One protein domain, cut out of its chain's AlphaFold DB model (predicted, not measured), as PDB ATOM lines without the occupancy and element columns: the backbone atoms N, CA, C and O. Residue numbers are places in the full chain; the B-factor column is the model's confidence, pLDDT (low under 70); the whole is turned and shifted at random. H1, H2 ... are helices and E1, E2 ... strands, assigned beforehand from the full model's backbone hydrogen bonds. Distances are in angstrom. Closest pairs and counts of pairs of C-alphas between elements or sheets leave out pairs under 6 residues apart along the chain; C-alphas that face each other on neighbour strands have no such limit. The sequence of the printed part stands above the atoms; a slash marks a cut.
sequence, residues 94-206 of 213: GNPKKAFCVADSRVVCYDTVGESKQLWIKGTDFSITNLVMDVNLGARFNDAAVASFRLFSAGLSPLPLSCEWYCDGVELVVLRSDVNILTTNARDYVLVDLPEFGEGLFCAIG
ATOM      1  N   GLY A  94      58.487  -0.327  -4.834       81.06
ATOM      2  CA  GLY A  94      58.904  -0.378  -3.430       81.06
ATOM      3  C   GLY A  94      59.315   0.964  -2.816       81.06
ATOM      4  O   GLY A  94      59.656   0.982  -1.638       81.06
ATOM      5  N   ASN A  95      59.280   2.079  -3.556       87.56
ATOM      6  CA  ASN A  95      59.463   3.410  -2.974       87.56
ATOM      7  C   ASN A  95      58.139   3.914  -2.362       87.56
ATOM      8  O   ASN A  95      57.244   4.304  -3.116       87.56
ATOM      9  N   PRO A  96      58.009   3.979  -1.024       84.06
ATOM     10  CA  PRO A  96      56.752   4.353  -0.379       84.06
ATOM     11  C   PRO A  96      56.386   5.832  -0.572       84.06
ATOM     12  O   PRO A  96      55.247   6.231  -0.372       84.06
ATOM     13  N   LYS A  97      57.335   6.668  -1.017       86.00
ATOM     14  CA  LYS A  97      57.119   8.103  -1.262       86.00
ATOM     15  C   LYS A  97      56.608   8.416  -2.668       86.00
ATOM     16  O   LYS A  97      56.531   9.589  -3.035       86.00
ATOM     17  N   LYS A  98      56.305   7.404  -3.489       83.75
ATOM     18  CA  LYS A  98      55.798   7.603  -4.853       83.75
ATOM     19  C   LYS A  98      54.443   6.947  -5.056       83.75
ATOM     20  O   LYS A  98      54.298   5.739  -4.933       83.75
ATOM     21  N   ALA A  99      53.475   7.764  -5.460       81.44
ATOM     22  CA  ALA A  99      52.189   7.297  -5.951       81.44
ATOM     23  C   ALA A  99      52.281   6.919  -7.439       81.44
ATOM     24  O   ALA A  99      53.039   7.515  -8.210       81.44
ATOM     25  N   PHE A 100      51.481   5.937  -7.850       82.25
ATOM     26  CA  PHE A 100      51.364   5.487  -9.237       82.25
ATOM     27  C   PHE A 100      49.940   5.692  -9.756       82.25
ATOM     28  O   PHE A 100      48.981   5.791  -8.994       82.25
ATOM     29  N   CYS A 101      49.792   5.760 -11.080       81.44
ATOM     30  CA  CYS A 101      48.474   5.844 -11.699       81.44
ATOM     31  C   CYS A 101      47.701   4.542 -11.470       81.44
ATOM     32  O   CYS A 101      48.179   3.463 -11.816       81.44
ATOM     33  N   VAL A 102      46.487   4.664 -10.939       79.00
ATOM     34  CA  VAL A 102      45.615   3.522 -10.619       79.00
ATOM     35  C   VAL A 102      44.947   2.903 -11.852       79.00
ATOM     36  O   VAL A 102      44.456   1.781 -11.789       79.00
ATOM     37  N   ALA A 103      44.930   3.622 -12.980       78.25
ATOM     38  CA  ALA A 103      44.260   3.200 -14.205       78.25
ATOM     39  C   ALA A 103      44.952   3.724 -15.470       78.25
ATOM     40  O   ALA A 103      45.443   4.857 -15.501       78.25
ATOM     41  N   ASP A 104      44.880   2.937 -16.549       76.81
ATOM     42  CA  ASP A 104      45.192   3.380 -17.911       76.81
ATOM     43  C   ASP A 104      44.177   4.446 -18.342       76.81
ATOM     44  O   ASP A 104      43.081   4.156 -18.831       76.81
ATOM     45  N   SER A 105      44.525   5.703 -18.112       75.19
ATOM     46  CA  SER A 105      43.586   6.812 -18.212       75.19
ATOM     47  C   SER A 105      44.287   8.090 -18.642       75.19
ATOM     48  O   SER A 105      45.517   8.195 -18.648       75.19
ATOM     49  N   ARG A 106      43.487   9.087 -19.021       76.56
ATOM     50  CA  ARG A 106      43.962  10.470 -18.993       76.56
ATOM     51  C   ARG A 106      43.795  10.976 -17.575       76.56
ATOM     52  O   ARG A 106      42.676  10.961 -17.064       76.56
ATOM     53  N   VAL A 107      44.903  11.399 -16.984       75.88
ATOM     54  CA  VAL A 107      44.949  11.889 -15.610       75.88
ATOM     55  C   VAL A 107      45.112  13.394 -15.629       75.88
ATOM     56  O   VAL A 107      45.929  13.919 -16.387       75.88
ATOM     57  N   VAL A 108      44.335  14.070 -14.796       80.19
ATOM     58  CA  VAL A 108      44.543  15.480 -14.477       80.19
ATOM     59  C   VAL A 108      44.583  15.619 -12.965       80.19
ATOM     60  O   VAL A 108      43.718  15.072 -12.282       80.19
ATOM     61  N   CYS A 109      45.590  16.324 -12.460       83.56
ATOM     62  CA  CYS A 109      45.793  16.540 -11.034       83.56
ATOM     63  C   CYS A 109      45.633  18.024 -10.699       83.56
ATOM     64  O   CYS A 109      46.048  18.876 -11.486       83.56
ATOM     65  N   TYR A 110      45.059  18.294  -9.534       84.31
ATOM     66  CA  TYR A 110      44.893  19.616  -8.940       84.31
ATOM     67  C   TYR A 110      45.425  19.584  -7.517       84.31
ATOM     68  O   TYR A 110      45.236  18.581  -6.822       84.31
ATOM     69  N   ASP A 111      46.033  20.683  -7.081       86.81
ATOM     70  CA  ASP A 111      46.589  20.769  -5.731       86.81
ATOM     71  C   ASP A 111      45.474  20.930  -4.691       86.81
ATOM     72  O   ASP A 111      45.614  20.461  -3.564       86.81
ATOM     73  N   THR A 112      44.333  21.510  -5.088       86.69
ATOM     74  CA  THR A 112      43.150  21.660  -4.230       86.69
ATOM     75  C   THR A 112      41.839  21.355  -4.962       86.69
ATOM     76  O   THR A 112      41.711  21.502  -6.186       86.69
ATOM     77  N   VAL A 113      40.799  21.002  -4.199       84.00
ATOM     78  CA  VAL A 113      39.425  20.881  -4.717       84.00
ATOM     79  C   VAL A 113      38.943  22.210  -5.309       84.00
ATOM     80  O   VAL A 113      38.237  22.208  -6.321       84.00
ATOM     81  N   GLY A 114      39.334  23.345  -4.722       80.00
ATOM     82  CA  GLY A 114      38.983  24.678  -5.218       80.00
ATOM     83  C   GLY A 114      39.443  24.915  -6.658       80.00
ATOM     84  O   GLY A 114      38.641  25.325  -7.500       80.00
ATOM     85  N   GLU A 115      40.697  24.579  -6.967       74.06
ATOM     86  CA  GLU A 115      41.256  24.683  -8.323       74.06
ATOM     87  C   GLU A 115      40.569  23.738  -9.316       74.06
ATOM     88  O   GLU A 115      40.291  24.123 -10.457       74.06
ATOM     89  N   SER A 116      40.218  22.524  -8.879       72.12
ATOM     90  CA  SER A 116      39.554  21.537  -9.741       72.12
ATOM     91  C   SER A 116      38.213  22.036 -10.314       72.12
ATOM     92  O   SER A 116      37.877  21.732 -11.466       72.12
ATOM     93  N   LYS A 117      37.483  22.866  -9.550       71.12
ATOM     94  CA  LYS A 117      36.206  23.487  -9.957       71.12
ATOM     95  C   LYS A 117      36.377  24.591 -10.998       71.12
ATOM     96  O   LYS A 117      35.489  24.800 -11.816       71.12
ATOM     97  N   GLN A 118      37.499  25.310 -10.970       60.75
ATOM     98  CA  GLN A 118      37.730  26.443 -11.871       60.75
ATOM     99  C   GLN A 118      38.102  25.999 -13.287       60.75
ATOM    100  O   GLN A 118      37.782  26.687 -14.255       60.75
ATOM    101  N   LEU A 119      38.791  24.862 -13.412       53.00
ATOM    102  CA  LEU A 119      39.429  24.468 -14.667       53.00
ATOM    103  C   LEU A 119      38.731  23.318 -15.395       53.00
ATOM    104  O   LEU A 119      38.861  23.223 -16.617       53.00
ATOM    105  N   TRP A 120      38.027  22.423 -14.694       58.34
ATOM    106  CA  TRP A 120      37.696  21.130 -15.308       58.34
ATOM    107  C   TRP A 120      36.435  20.451 -14.812       58.34
ATOM    108  O   TRP A 120      35.698  19.887 -15.625       58.34
ATOM    109  N   ILE A 121      36.169  20.488 -13.509       59.38
ATOM    110  CA  ILE A 121      34.963  19.879 -12.963       59.38
ATOM    111  C   ILE A 121      33.820  20.875 -13.117       59.38
ATOM    112  O   ILE A 121      33.600  21.738 -12.271       59.38
ATOM    113  N   LYS A 122      33.123  20.771 -14.249       52.22
ATOM    114  CA  LYS A 122      31.906  21.536 -14.509       52.22
ATOM    115  C   LYS A 122      30.732  20.948 -13.735       52.22
ATOM    116  O   LYS A 122      30.580  19.732 -13.644       52.22
ATOM    117  N   GLY A 123      29.920  21.849 -13.199       57.84
ATOM    118  CA  GLY A 123      28.742  21.550 -12.402       57.84
ATOM    119  C   GLY A 123      28.591  22.572 -11.285       57.84
ATOM    120  O   GLY A 123      29.540  22.818 -10.540       57.84
ATOM    121  N   THR A 124      27.415  23.185 -11.168       60.44
ATOM    122  CA  THR A 124      27.138  24.195 -10.129       60.44
ATOM    123  C   THR A 124      27.253  23.618  -8.722       60.44
ATOM    124  O   THR A 124      27.597  24.333  -7.784       60.44
ATOM    125  N   ASP A 125      27.035  22.307  -8.596       68.88
ATOM    126  CA  ASP A 125      26.840  21.642  -7.309       68.88
ATOM    127  C   ASP A 125      28.013  20.733  -6.933       68.88
ATOM    128  O   ASP A 125      27.919  19.964  -5.971       68.88
ATOM    129  N   PHE A 126      29.129  20.771  -7.668       80.06
ATOM    130  CA  PHE A 126      30.248  19.898  -7.339       80.06
ATOM    131  C   PHE A 126      30.887  20.309  -6.005       80.06
ATOM    132  O   PHE A 126      31.431  21.404  -5.838       80.06
ATOM    133  N   SER A 127      30.848  19.394  -5.047       86.25
ATOM    134  CA  SER A 127      31.562  19.436  -3.773       86.25
ATOM    135  C   SER A 127      31.909  18.002  -3.382       86.25
ATOM    136  O   SER A 127      31.225  17.075  -3.818       86.25
ATOM    137  N   ILE A 128      32.940  17.799  -2.555       89.00
ATOM    138  CA  ILE A 128      33.241  16.445  -2.070       89.00
ATOM    139  C   ILE A 128      32.056  15.898  -1.270       89.00
ATOM    140  O   ILE A 128      31.693  14.744  -1.451       89.00
ATOM    141  N   THR A 129      31.368  16.744  -0.499       89.88
ATOM    142  CA  THR A 129      30.118  16.389   0.190       89.88
ATOM    143  C   THR A 129      29.075  15.801  -0.756       89.88
ATOM    144  O   THR A 129      28.535  14.737  -0.473       89.88
ATOM    145  N   ASN A 130      28.820  16.436  -1.901       88.38
ATOM    146  CA  ASN A 130      27.849  15.928  -2.875       88.38
ATOM    147  C   ASN A 130      28.389  14.721  -3.655       88.38
ATOM    148  O   ASN A 130      27.618  13.870  -4.100       88.38
ATOM    149  N   LEU A 131      29.710  14.614  -3.809       87.88
ATOM    150  CA  LEU A 131      30.350  13.461  -4.431       87.88
ATOM    151  C   LEU A 131      30.222  12.205  -3.563       87.88
ATOM    152  O   LEU A 131      29.920  11.149  -4.095       87.88
ATOM    153  N   VAL A 132      30.402  12.294  -2.248       89.50
ATOM    154  CA  VAL A 132      30.302  11.123  -1.353       89.50
ATOM    155  C   VAL A 132      28.945  10.984  -0.665       89.50
ATOM    156  O   VAL A 132      28.688   9.975  -0.025       89.50
ATOM    157  N   MET A 133      28.066  11.982  -0.798       88.06
ATOM    158  CA  MET A 133      26.790  12.082  -0.072       88.06
ATOM    159  C   MET A 133      26.947  12.046   1.462       88.06
ATOM    160  O   MET A 133      26.027  11.651   2.174       88.06
ATOM    161  N   ASP A 134      28.093  12.506   1.975       90.25
ATOM    162  CA  ASP A 134      28.424  12.561   3.404       90.25
ATOM    163  C   ASP A 134      29.025  13.933   3.756       90.25
ATOM    164  O   ASP A 134      30.040  14.369   3.204       90.25
ATOM    165  N   VAL A 135      28.377  14.633   4.690       90.69
ATOM    166  CA  VAL A 135      28.761  15.981   5.130       90.69
ATOM    167  C   VAL A 135      30.047  15.969   5.953       90.69
ATOM    168  O   VAL A 135      30.898  16.841   5.764       90.69
ATOM    169  N   ASN A 136      30.221  14.978   6.827       90.81
ATOM    170  CA  ASN A 136      31.398  14.873   7.687       90.81
ATOM    171  C   ASN A 136      32.631  14.538   6.853       90.81
ATOM    172  O   ASN A 136      33.691  15.142   7.022       90.81
ATOM    173  N   LEU A 137      32.481  13.595   5.921       89.56
ATOM    174  CA  LEU A 137      33.572  13.204   5.042       89.56
ATOM    175  C   LEU A 137      33.904  14.308   4.035       89.56
ATOM    176  O   LEU A 137      35.072  14.629   3.834       89.56
ATOM    177  N   GLY A 138      32.889  14.959   3.468       88.06
ATOM    178  CA  GLY A 138      33.097  16.079   2.557       88.06
ATOM    179  C   GLY A 138      33.858  17.246   3.186       88.06
ATOM    180  O   GLY A 138      34.734  17.812   2.535       88.06
ATOM    181  N   ALA A 139      33.596  17.560   4.460       89.94
ATOM    182  CA  ALA A 139      34.331  18.598   5.183       89.94
ATOM    183  C   ALA A 139      35.815  18.242   5.386       89.94
ATOM    184  O   ALA A 139      36.674  19.115   5.258       89.94
ATOM    185  N   ARG A 140      36.130  16.965   5.647       90.56
ATOM    186  CA  ARG A 140      37.510  16.482   5.845       90.56
ATOM    187  C   ARG A 140      38.381  16.629   4.596       90.56
ATOM    188  O   ARG A 140      39.560  16.934   4.716       90.56
ATOM    189  N   PHE A 141      37.795  16.450   3.414       89.75
ATOM    190  CA  PHE A 141      38.502  16.485   2.127       89.75
ATOM    191  C   PHE A 141      38.289  17.788   1.341       89.75
ATOM    192  O   PHE A 141      38.602  17.851   0.154       89.75
ATOM    193  N   ASN A 142      37.751  18.838   1.969       86.50
ATOM    194  CA  ASN A 142      37.338  20.051   1.258       86.50
ATOM    195  C   ASN A 142      38.501  20.814   0.590       86.50
ATOM    196  O   ASN A 142      38.275  21.499  -0.403       86.50
ATOM    197  N   ASP A 143      39.724  20.673   1.108       88.00
ATOM    198  CA  ASP A 143      40.947  21.283   0.558       88.00
ATOM    199  C   ASP A 143      41.988  20.231   0.134       88.00
ATOM    200  O   ASP A 143      43.188  20.475   0.110       88.00
ATOM    201  N   ALA A 144      41.531  19.012  -0.164       90.19
ATOM    202  CA  ALA A 144      42.415  17.934  -0.584       90.19
ATOM    203  C   ALA A 144      42.894  18.111  -2.035       90.19
ATOM    204  O   ALA A 144      42.193  18.678  -2.880       90.19
ATOM    205  N   ALA A 145      44.060  17.540  -2.342       89.44
ATOM    206  CA  ALA A 145      44.509  17.373  -3.718       89.44
ATOM    207  C   ALA A 145      43.588  16.399  -4.470       89.44
ATOM    208  O   ALA A 145      43.122  15.399  -3.918       89.44
ATOM    209  N   VAL A 146      43.333  16.676  -5.749       88.19
ATOM    210  CA  VAL A 146      42.391  15.905  -6.574       88.19
ATOM    211  C   VAL A 146      43.115  15.308  -7.767       88.19
ATOM    212  O   VAL A 146      43.671  16.034  -8.586       88.19
ATOM    213  N   ALA A 147      43.028  13.990  -7.928       86.50
ATOM    214  CA  ALA A 147      43.451  13.296  -9.140       86.50
ATOM    215  C   ALA A 147      42.223  12.730  -9.869       86.50
ATOM    216  O   ALA A 147      41.521  11.858  -9.358       86.50
ATOM    217  N   SER A 148      41.954  13.233 -11.073       84.88
ATOM    218  CA  SER A 148      40.842  12.795 -11.917       84.88
ATOM    219  C   SER A 148      41.342  11.833 -12.991       84.88
ATOM    220  O   SER A 148      42.112  12.221 -13.872       84.88
ATOM    221  N   PHE A 149      40.886  10.582 -12.928       82.88
ATOM    222  CA  PHE A 149      41.246   9.520 -13.867       82.88
ATOM    223  C   PHE A 149      40.087   9.268 -14.826       82.88
ATOM    224  O   PHE A 149      39.055   8.718 -14.443       82.88
ATOM    225  N   ARG A 150      40.251   9.631 -16.100       78.25
ATOM    226  CA  ARG A 150      39.250   9.312 -17.120       78.25
ATOM    227  C   ARG A 150      39.634   8.058 -17.887       78.25
ATOM    228  O   ARG A 150      40.509   8.090 -18.758       78.25
ATOM    229  N   LEU A 151      38.937   6.973 -17.573       71.12
ATOM    230  CA  LEU A 151      39.006   5.717 -18.305       71.12
ATOM    231  C   LEU A 151      38.385   5.918 -19.690       71.12
ATOM    232  O   LEU A 151      37.245   6.364 -19.820       71.12
ATOM    233  N   PHE A 152      39.148   5.617 -20.737       56.62
ATOM    234  CA  PHE A 152      38.625   5.593 -22.096       56.62
ATOM    235  C   PHE A 152      38.572   4.152 -22.579       56.62
ATOM    236  O   PHE A 152      39.589   3.457 -22.637       56.62
ATOM    237  N   SER A 153      37.374   3.723 -22.959       47.47
ATOM    238  CA  SER A 153      37.162   2.510 -23.734       47.47
ATOM    239  C   SER A 153      37.866   2.668 -25.092       47.47
ATOM    240  O   SER A 153      37.349   3.282 -26.018       47.47
ATOM    241  N   ALA A 154      39.092   2.143 -25.165       36.03
ATOM    242  CA  ALA A 154      39.927   1.953 -26.354       36.03
ATOM    243  C   ALA A 154      40.481   3.207 -27.072       36.03
ATOM    244  O   ALA A 154      39.886   3.693 -28.020       36.03
ATOM    245  N   GLY A 155      41.707   3.617 -26.702       38.16
ATOM    246  CA  GLY A 155      42.742   4.186 -27.594       38.16
ATOM    247  C   GLY A 155      42.413   5.425 -28.457       38.16
ATOM    248  O   GLY A 155      41.675   5.332 -29.426       38.16
ATOM    249  N   LEU A 156      43.130   6.533 -28.195       27.64
ATOM    250  CA  LEU A 156      43.243   7.778 -28.997       27.64
ATOM    251  C   LEU A 156      41.988   8.689 -29.096       27.64
ATOM    252  O   LEU A 156      40.972   8.330 -29.671       27.64
ATOM    253  N   SER A 157      42.111   9.946 -28.633       31.75
ATOM    254  CA  SER A 157      41.309  11.091 -29.142       31.75
ATOM    255  C   SER A 157      42.108  11.856 -30.215       31.75
ATOM    256  O   SER A 157      43.337  11.740 -30.198       31.75
ATOM    257  N   PRO A 158      41.477  12.676 -31.086       33.81
ATOM    258  CA  PRO A 158      41.013  14.016 -30.682       33.81
ATOM    259  C   PRO A 158      39.606  14.426 -31.190       33.81
ATOM    260  O   PRO A 158      39.071  13.882 -32.145       33.81
ATOM    261  N   LEU A 159      39.039  15.389 -30.460       30.61
ATOM    262  CA  LEU A 159      37.768  16.141 -30.592       30.61
ATOM    263  C   LEU A 159      37.800  17.207 -31.715       30.61
ATOM    264  O   LEU A 159      38.897  17.376 -32.246       30.61
ATOM    265  N   PRO A 160      36.736  18.022 -31.987       39.97
ATOM    266  CA  PRO A 160      35.443  18.195 -31.279       39.97
ATOM    267  C   PRO A 160      34.155  18.197 -32.141       39.97
ATOM    268  O   PRO A 160      34.196  18.374 -33.347       39.97
ATOM    269  N   LEU A 161      32.997  18.061 -31.474       29.66
ATOM    270  CA  LEU A 161      31.638  18.137 -32.038       29.66
ATOM    271  C   LEU A 161      30.781  19.229 -31.377       29.66
ATOM    272  O   LEU A 161      31.004  19.568 -30.208       29.66
ATOM    273  N   SER A 162      29.736  19.642 -32.103       24.59
ATOM    274  CA  SER A 162      28.424  20.051 -31.578       24.59
ATOM    275  C   SER A 162      27.347  19.108 -32.136       24.59
ATOM    276  O   SER A 162      27.329  18.878 -33.347       24.59
ATOM    277  N   CYS A 163      26.448  18.593 -31.293       26.95
ATOM    278  CA  CYS A 163      25.277  17.810 -31.710       26.95
ATOM    279  C   CYS A 163      24.033  18.283 -30.945       26.95
ATOM    280  O   CYS A 163      24.115  18.530 -29.742       26.95
ATOM    281  N   GLU A 164      22.888  18.304 -31.624       25.11
ATOM    282  CA  GLU A 164      21.557  18.288 -31.021       25.11
ATOM    283  C   GLU A 164      21.132  16.828 -30.747       25.11
ATOM    284  O   GLU A 164      21.159  15.986 -31.641       25.11
ATOM    285  N   TRP A 165      20.796  16.570 -29.478       29.47
ATOM    286  CA  TRP A 165      20.042  15.453 -28.878       29.47
ATOM    287  C   TRP A 165      20.365  14.002 -29.314       29.47
ATOM    288  O   TRP A 165      19.715  13.432 -30.186       29.47
ATOM    289  N   TYR A 166      21.288  13.353 -28.590       25.81
ATOM    290  CA  TYR A 166      21.367  11.892 -28.408       25.81
ATOM    291  C   TYR A 166      22.108  11.591 -27.091       25.81
ATOM    292  O   TYR A 166      23.054  12.293 -26.738       25.81
ATOM    293  N   CYS A 167      21.612  10.615 -26.329       29.11
ATOM    294  CA  CYS A 167      22.024  10.306 -24.960       29.11
ATOM    295  C   CYS A 167      23.415   9.651 -24.930       29.11
ATOM    296  O   CYS A 167      23.578   8.533 -25.414       29.11
ATOM    297  N   ASP A 168      24.400  10.332 -24.341       30.14
ATOM    298  CA  ASP A 168      25.802   9.918 -24.357       30.14
ATOM    299  C   ASP A 168      26.214   9.214 -23.049       30.14
ATOM    300  O   ASP A 168      25.812   9.593 -21.945       30.14
ATOM    301  N   GLY A 169      27.098   8.215 -23.172       38.06
ATOM    302  CA  GLY A 169      28.014   7.815 -22.099       38.06
ATOM    303  C   GLY A 169      28.862   8.996 -21.632       38.06
ATOM    304  O   GLY A 169      28.608  10.139 -21.993       38.06
ATOM    305  N   VAL A 170      29.910   8.776 -20.837       40.62
ATOM    306  CA  VAL A 170      30.815   9.872 -20.419       40.62
ATOM    307  C   VAL A 170      31.695  10.309 -21.611       40.62
ATOM    308  O   VAL A 170      32.928  10.253 -21.601       40.62
ATOM    309  N   GLU A 171      31.059  10.702 -22.711       44.75
ATOM    310  CA  GLU A 171      31.642  11.367 -23.849       44.75
ATOM    311  C   GLU A 171      31.919  12.822 -23.496       44.75
ATOM    312  O   GLU A 171      31.366  13.437 -22.589       44.75
ATOM    313  N   LEU A 172      32.850  13.390 -24.246       40.84
ATOM    314  CA  LEU A 172      33.284  14.772 -24.104       40.84
ATOM    315  C   LEU A 172      32.194  15.827 -24.307       40.84
ATOM    316  O   LEU A 172      32.428  16.982 -23.968       40.84
ATOM    317  N   VAL A 173      31.043  15.435 -24.846       40.56
ATOM    318  CA  VAL A 173      29.851  16.275 -24.969       40.56
ATOM    319  C   VAL A 173      29.215  16.502 -23.599       40.56
ATOM    320  O   VAL A 173      28.900  17.638 -23.266       40.56
ATOM    321  N   VAL A 174      29.143  15.473 -22.752       47.69
ATOM    322  CA  VAL A 174      28.596  15.587 -21.392       47.69
ATOM    323  C   VAL A 174      29.528  16.381 -20.465       47.69
ATOM    324  O   VAL A 174      29.081  17.094 -19.581       47.69
ATOM    325  N   LEU A 175      30.840  16.364 -20.728       50.56
ATOM    326  CA  LEU A 175      31.796  17.275 -20.071       50.56
ATOM    327  C   LEU A 175      31.683  18.732 -20.552       50.56
ATOM    328  O   LEU A 175      32.311  19.629 -19.989       50.56
ATOM    329  N   ARG A 176      30.965  18.976 -21.651       47.16
ATOM    330  CA  ARG A 176      30.713  20.314 -22.195       47.16
ATOM    331  C   ARG A 176      29.315  20.828 -21.867       47.16
ATOM    332  O   ARG A 176      29.089  22.009 -22.106       47.16
ATOM    333  N   SER A 177      28.433  19.987 -21.332       55.31
ATOM    334  CA  SER A 177      27.103  20.371 -20.866       55.31
ATOM    335  C   SER A 177      27.111  20.723 -19.376       55.31
ATOM    336  O   SER A 177      28.049  20.400 -18.649       55.31
ATOM    337  N   ASP A 178      26.039  21.368 -18.916       60.12
ATOM    338  CA  ASP A 178      25.852  21.774 -17.515       60.12
ATOM    339  C   ASP A 178      25.301  20.637 -16.632       60.12
ATOM    340  O   ASP A 178      24.660  20.870 -15.609       60.12
ATOM    341  N   VAL A 179      25.511  19.380 -17.031       65.75
ATOM    342  CA  VAL A 179      24.982  18.221 -16.303       65.75
ATOM    343  C   VAL A 179      25.956  17.814 -15.200       65.75
ATOM    344  O   VAL A 179      27.115  17.496 -15.461       65.75
ATOM    345  N   ASN A 180      25.456  17.740 -13.966       72.81
ATOM    346  CA  ASN A 180      26.213  17.338 -12.777       72.81
ATOM    347  C   ASN A 180      26.500  15.821 -12.744       72.81
ATOM    348  O   ASN A 180      26.038  15.100 -11.856       72.81
ATOM    349  N   ILE A 181      27.259  15.297 -13.709       76.12
ATOM    350  CA  ILE A 181      27.485  13.847 -13.855       76.12
ATOM    351  C   ILE A 181      28.187  13.199 -12.664       76.12
ATOM    352  O   ILE A 181      27.847  12.082 -12.289       76.12
ATOM    353  N   LEU A 182      29.141  13.893 -12.040       78.06
ATOM    354  CA  LEU A 182      29.942  13.309 -10.961       78.06
ATOM    355  C   LEU A 182      29.119  13.078  -9.688       78.06
ATOM    356  O   LEU A 182      29.437  12.191  -8.907       78.06
ATOM    357  N   THR A 183      28.059  13.861  -9.487       80.38
ATOM    358  CA  THR A 183      27.188  13.781  -8.306       80.38
ATOM    359  C   THR A 183      25.848  13.107  -8.602       80.38
ATOM    360  O   THR A 183      25.135  12.736  -7.674       80.38
ATOM    361  N   THR A 184      25.494  12.927  -9.878       80.69
ATOM    362  CA  THR A 184      24.231  12.285 -10.286       80.69
ATOM    363  C   THR A 184      24.421  10.808 -10.619       80.69
ATOM    364  O   THR A 184      23.535  10.002 -10.348       80.69
ATOM    365  N   ASN A 185      25.573  10.431 -11.180       83.12
ATOM    366  CA  ASN A 185      25.813   9.049 -11.574       83.12
ATOM    367  C   ASN A 185      25.912   8.116 -10.359       83.12
ATOM    368  O   ASN A 185      26.316   8.523  -9.261       83.12
ATOM    369  N   ALA A 186      25.580   6.842 -10.595       82.62
ATOM    370  CA  ALA A 186      25.876   5.761  -9.666       82.62
ATOM    371  C   ALA A 186      27.382   5.740  -9.382       82.62
ATOM    372  O   ALA A 186      28.198   5.848 -10.301       82.62
ATOM    373  N   ARG A 187      27.738   5.670  -8.105       86.56
ATOM    374  CA  ARG A 187      29.113   5.795  -7.633       86.56
ATOM    375  C   ARG A 187      29.251   5.143  -6.273       86.56
ATOM    376  O   ARG A 187      28.280   5.102  -5.518       86.56
ATOM    377  N   ASP A 188      30.461   4.711  -5.975       85.50
ATOM    378  CA  ASP A 188      30.846   4.206  -4.664       85.50
ATOM    379  C   ASP A 188      32.214   4.776  -4.283       85.50
ATOM    380  O   ASP A 188      32.973   5.248  -5.146       85.50
ATOM    381  N   TYR A 189      32.524   4.792  -2.992       88.31
ATOM    382  CA  TYR A 189      33.784   5.320  -2.494       88.31
ATOM    383  C   TYR A 189      34.399   4.444  -1.408       88.31
ATOM    384  O   TYR A 189      33.724   3.797  -0.615       88.31
ATOM    385  N   VAL A 190      35.728   4.463  -1.357       88.19
ATOM    386  CA  VAL A 190      36.533   3.742  -0.375       88.19
ATOM    387  C   VAL A 190      37.526   4.712   0.245       88.19
ATOM    388  O   VAL A 190      38.160   5.511  -0.451       88.19
ATOM    389  N   LEU A 191      37.663   4.627   1.566       88.06
ATOM    390  CA  LEU A 191      38.715   5.315   2.302       88.06
ATOM    391  C   LEU A 191      39.950   4.430   2.358       88.06
ATOM    392  O   LEU A 191      39.873   3.256   2.716       88.06
ATOM    393  N   VAL A 192      41.082   5.013   1.993       86.50
ATOM    394  CA  VAL A 192      42.371   4.337   1.959       86.50
ATOM    395  C   VAL A 192      43.298   5.073   2.907       86.50
ATOM    396  O   VAL A 192      43.564   6.252   2.710       86.50
ATOM    397  N   ASP A 193      43.793   4.387   3.927       87.12
ATOM    398  CA  ASP A 193      44.840   4.932   4.785       87.12
ATOM    399  C   ASP A 193      46.204   4.673   4.133       87.12
ATOM    400  O   ASP A 193      46.566   3.521   3.867       87.12
ATOM    401  N   LEU A 194      46.926   5.743   3.797       84.00
ATOM    402  CA  LEU A 194      48.232   5.686   3.146       84.00
ATOM    403  C   LEU A 194      49.285   6.184   4.147       84.00
ATOM    404  O   LEU A 194      49.333   7.386   4.409       84.00
ATOM    405  N   PRO A 195      50.171   5.319   4.676       84.88
ATOM    406  CA  PRO A 195      51.092   5.694   5.754       84.88
ATOM    407  C   PRO A 195      51.947   6.937   5.459       84.88
ATOM    408  O   PRO A 195      52.251   7.717   6.359       84.88
ATOM    409  N   GLU A 196      52.328   7.143   4.198       87.38
ATOM    410  CA  GLU A 196      53.175   8.258   3.765       87.38
ATOM    411  C   GLU A 196      52.403   9.472   3.234       87.38
ATOM    412  O   GLU A 196      52.980  10.557   3.148       87.38
ATOM    413  N   PHE A 197      51.130   9.305   2.865       83.69
ATOM    414  CA  PHE A 197      50.318  10.342   2.209       83.69
ATOM    415  C   PHE A 197      49.102  10.785   3.036       83.69
ATOM    416  O   PHE A 197      48.449  11.763   2.678       83.69
ATOM    417  N   GLY A 198      48.822  10.101   4.145       88.00
ATOM    418  CA  GLY A 198      47.628  10.291   4.956       88.00
ATOM    419  C   GLY A 198      46.406   9.598   4.360       88.00
ATOM    420  O   GLY A 198      46.500   8.635   3.601       88.00
ATOM    421  N   GLU A 199      45.227  10.088   4.707       89.00
ATOM    422  CA  GLU A 199      43.981   9.495   4.237       89.00
ATOM    423  C   GLU A 199      43.692   9.890   2.784       89.00
ATOM    424  O   GLU A 199      43.680  11.065   2.420       89.00
ATOM    425  N   GLY A 200      43.416   8.893   1.952       89.00
ATOM    426  CA  GLY A 200      42.957   9.038   0.580       89.00
ATOM    427  C   GLY A 200      41.480   8.680   0.448       89.00
ATOM    428  O   GLY A 200      41.008   7.685   0.998       89.00
ATOM    429  N   LEU A 201      40.751   9.468  -0.338       89.31
ATOM    430  CA  LEU A 201      39.387   9.162  -0.757       89.31
ATOM    431  C   LEU A 201      39.405   8.704  -2.216       89.31
ATOM    432  O   LEU A 201      39.680   9.496  -3.119       89.31
ATOM    433  N   PHE A 202      39.090   7.434  -2.454       89.69
ATOM    434  CA  PHE A 202      38.915   6.904  -3.801       89.69
ATOM    435  C   PHE A 202      37.426   6.813  -4.124       89.69
ATOM    436  O   PHE A 202      36.689   6.161  -3.396       89.69
ATOM    437  N   CYS A 203      36.981   7.442  -5.211       87.56
ATOM    438  CA  CYS A 203      35.592   7.376  -5.664       87.56
ATOM    439  C   CYS A 203      35.532   6.853  -7.100       87.56
ATOM    440  O   CYS A 203      36.111   7.448  -8.014       87.56
ATOM    441  N   ALA A 204      34.830   5.737  -7.291       84.94
ATOM    442  CA  ALA A 204      34.540   5.176  -8.599       84.94
ATOM    443  C   ALA A 204      33.172   5.686  -9.060       84.94
ATOM    444  O   ALA A 204      32.181   5.565  -8.346       84.94
ATOM    445  N   ILE A 205      33.122   6.269 -10.257       83.56
ATOM    446  CA  ILE A 205      31.910   6.874 -10.813       83.56
ATOM    447  C   ILE A 205      31.539   6.111 -12.078       83.56
ATOM    448  O   ILE A 205      32.324   6.045 -13.029       83.56
ATOM    449  N   GLY A 206      30.339   5.543 -12.079       76.50
ATOM    450  CA  GLY A 206      29.790   4.798 -13.197       76.50
ATOM    451  C   GLY A 206      29.472   5.698 -14.389       76.50
ATOM    452  O   GLY A 206      29.237   6.905 -14.269       76.50
TER     453      GLY A 206
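AT A GLANCE: This is residues 94 to 206 of the 213 residues of an uncharacterized protein of Mytilinidion resinicola (UniProt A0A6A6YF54). What does the domain look like? Two antiparallel strand pairs, E1 with E2 and E3 with E4, stand loosely edge by edge, E2 next to E4, with four short helices scattered along one side of them. The long unnamed stretch of residues 152 to 180 loops away at one end of the longest axis, and the first residues, from Gly 94, reach toward the other end. What is it made of? The printed part has 113 residues with four named helices and four named strands, in the order E1 H1 H2 H3 E2 H4 E3 E4; the class is mixed, helices and strands, and under half of the residues are in named elements. The whole is compact, with a radius of gyration of the C-alphas of 15.3 A and spans of 48 by 34 by 24 A.

HOW THE PARTS SIT: How are the first strands paired? E1, residues 105 to 110, and E2, residues 146 to 151, are antiparallel neighbours at 165 degrees, with N 108 and O 148 at 3.0 A, within hydrogen-bond range. After E1 comes H1, residues 113 to 119; its closest C-alphas to E2 are those of Val 113 and Val 146, 6.1 A apart. Which helices touch? H2, residues 128 to 132, touches H3, residues 135 to 140, with the C-alphas of Thr 129 and Gly 138 closest at 3.8 A. H2 and H4, residues 181 to 184, only just touch, with 3 pairs of C-alphas within 8 A, closest Leu 131 and Thr 183 at 5.0 A. How does the second pair stand? E3, residues 187 to 194, and E4, residues 198 to 205, form an antiparallel hairpin at 161 degrees, with N 190 and O 202 at 2.8 A, within hydrogen-bond range. E2 and E4 are near each other, with 6 pairs of C-alphas within 10 A, while E1 and E3 are apart. Are the helices' backbones in range? Every O i to N i+4 pair is within hydrogen-bond range in H2 and H3, and 2 of 3 in H1; H4 is too short for such a pair.

IN THESE COORDINATES: Where do the strands run? E1 begins at C-alpha 105 (43.586, 6.812, -18.212); E1 and E2 each measure 15.9 A, E3 21.9 A and E4 22.5 A, ending at C-alpha 205 (31.910, 6.874, -10.813). How long are the helices? H1 measures 10.6 A, H2 6.1 A, H3 8.8 A and H4 5.1 A.

THE WHOLE: How large is it? The two C-alphas farthest apart, those of Gly 94 and Glu 164, are 50.0 A apart. Is it continuous and confident? The printed part has no cut, and the link from E2 to H4 is long, with 29 residues. The mean pLDDT of the printed part is 71.2, and residues 118 to 125 and 152 to 179 are under 70.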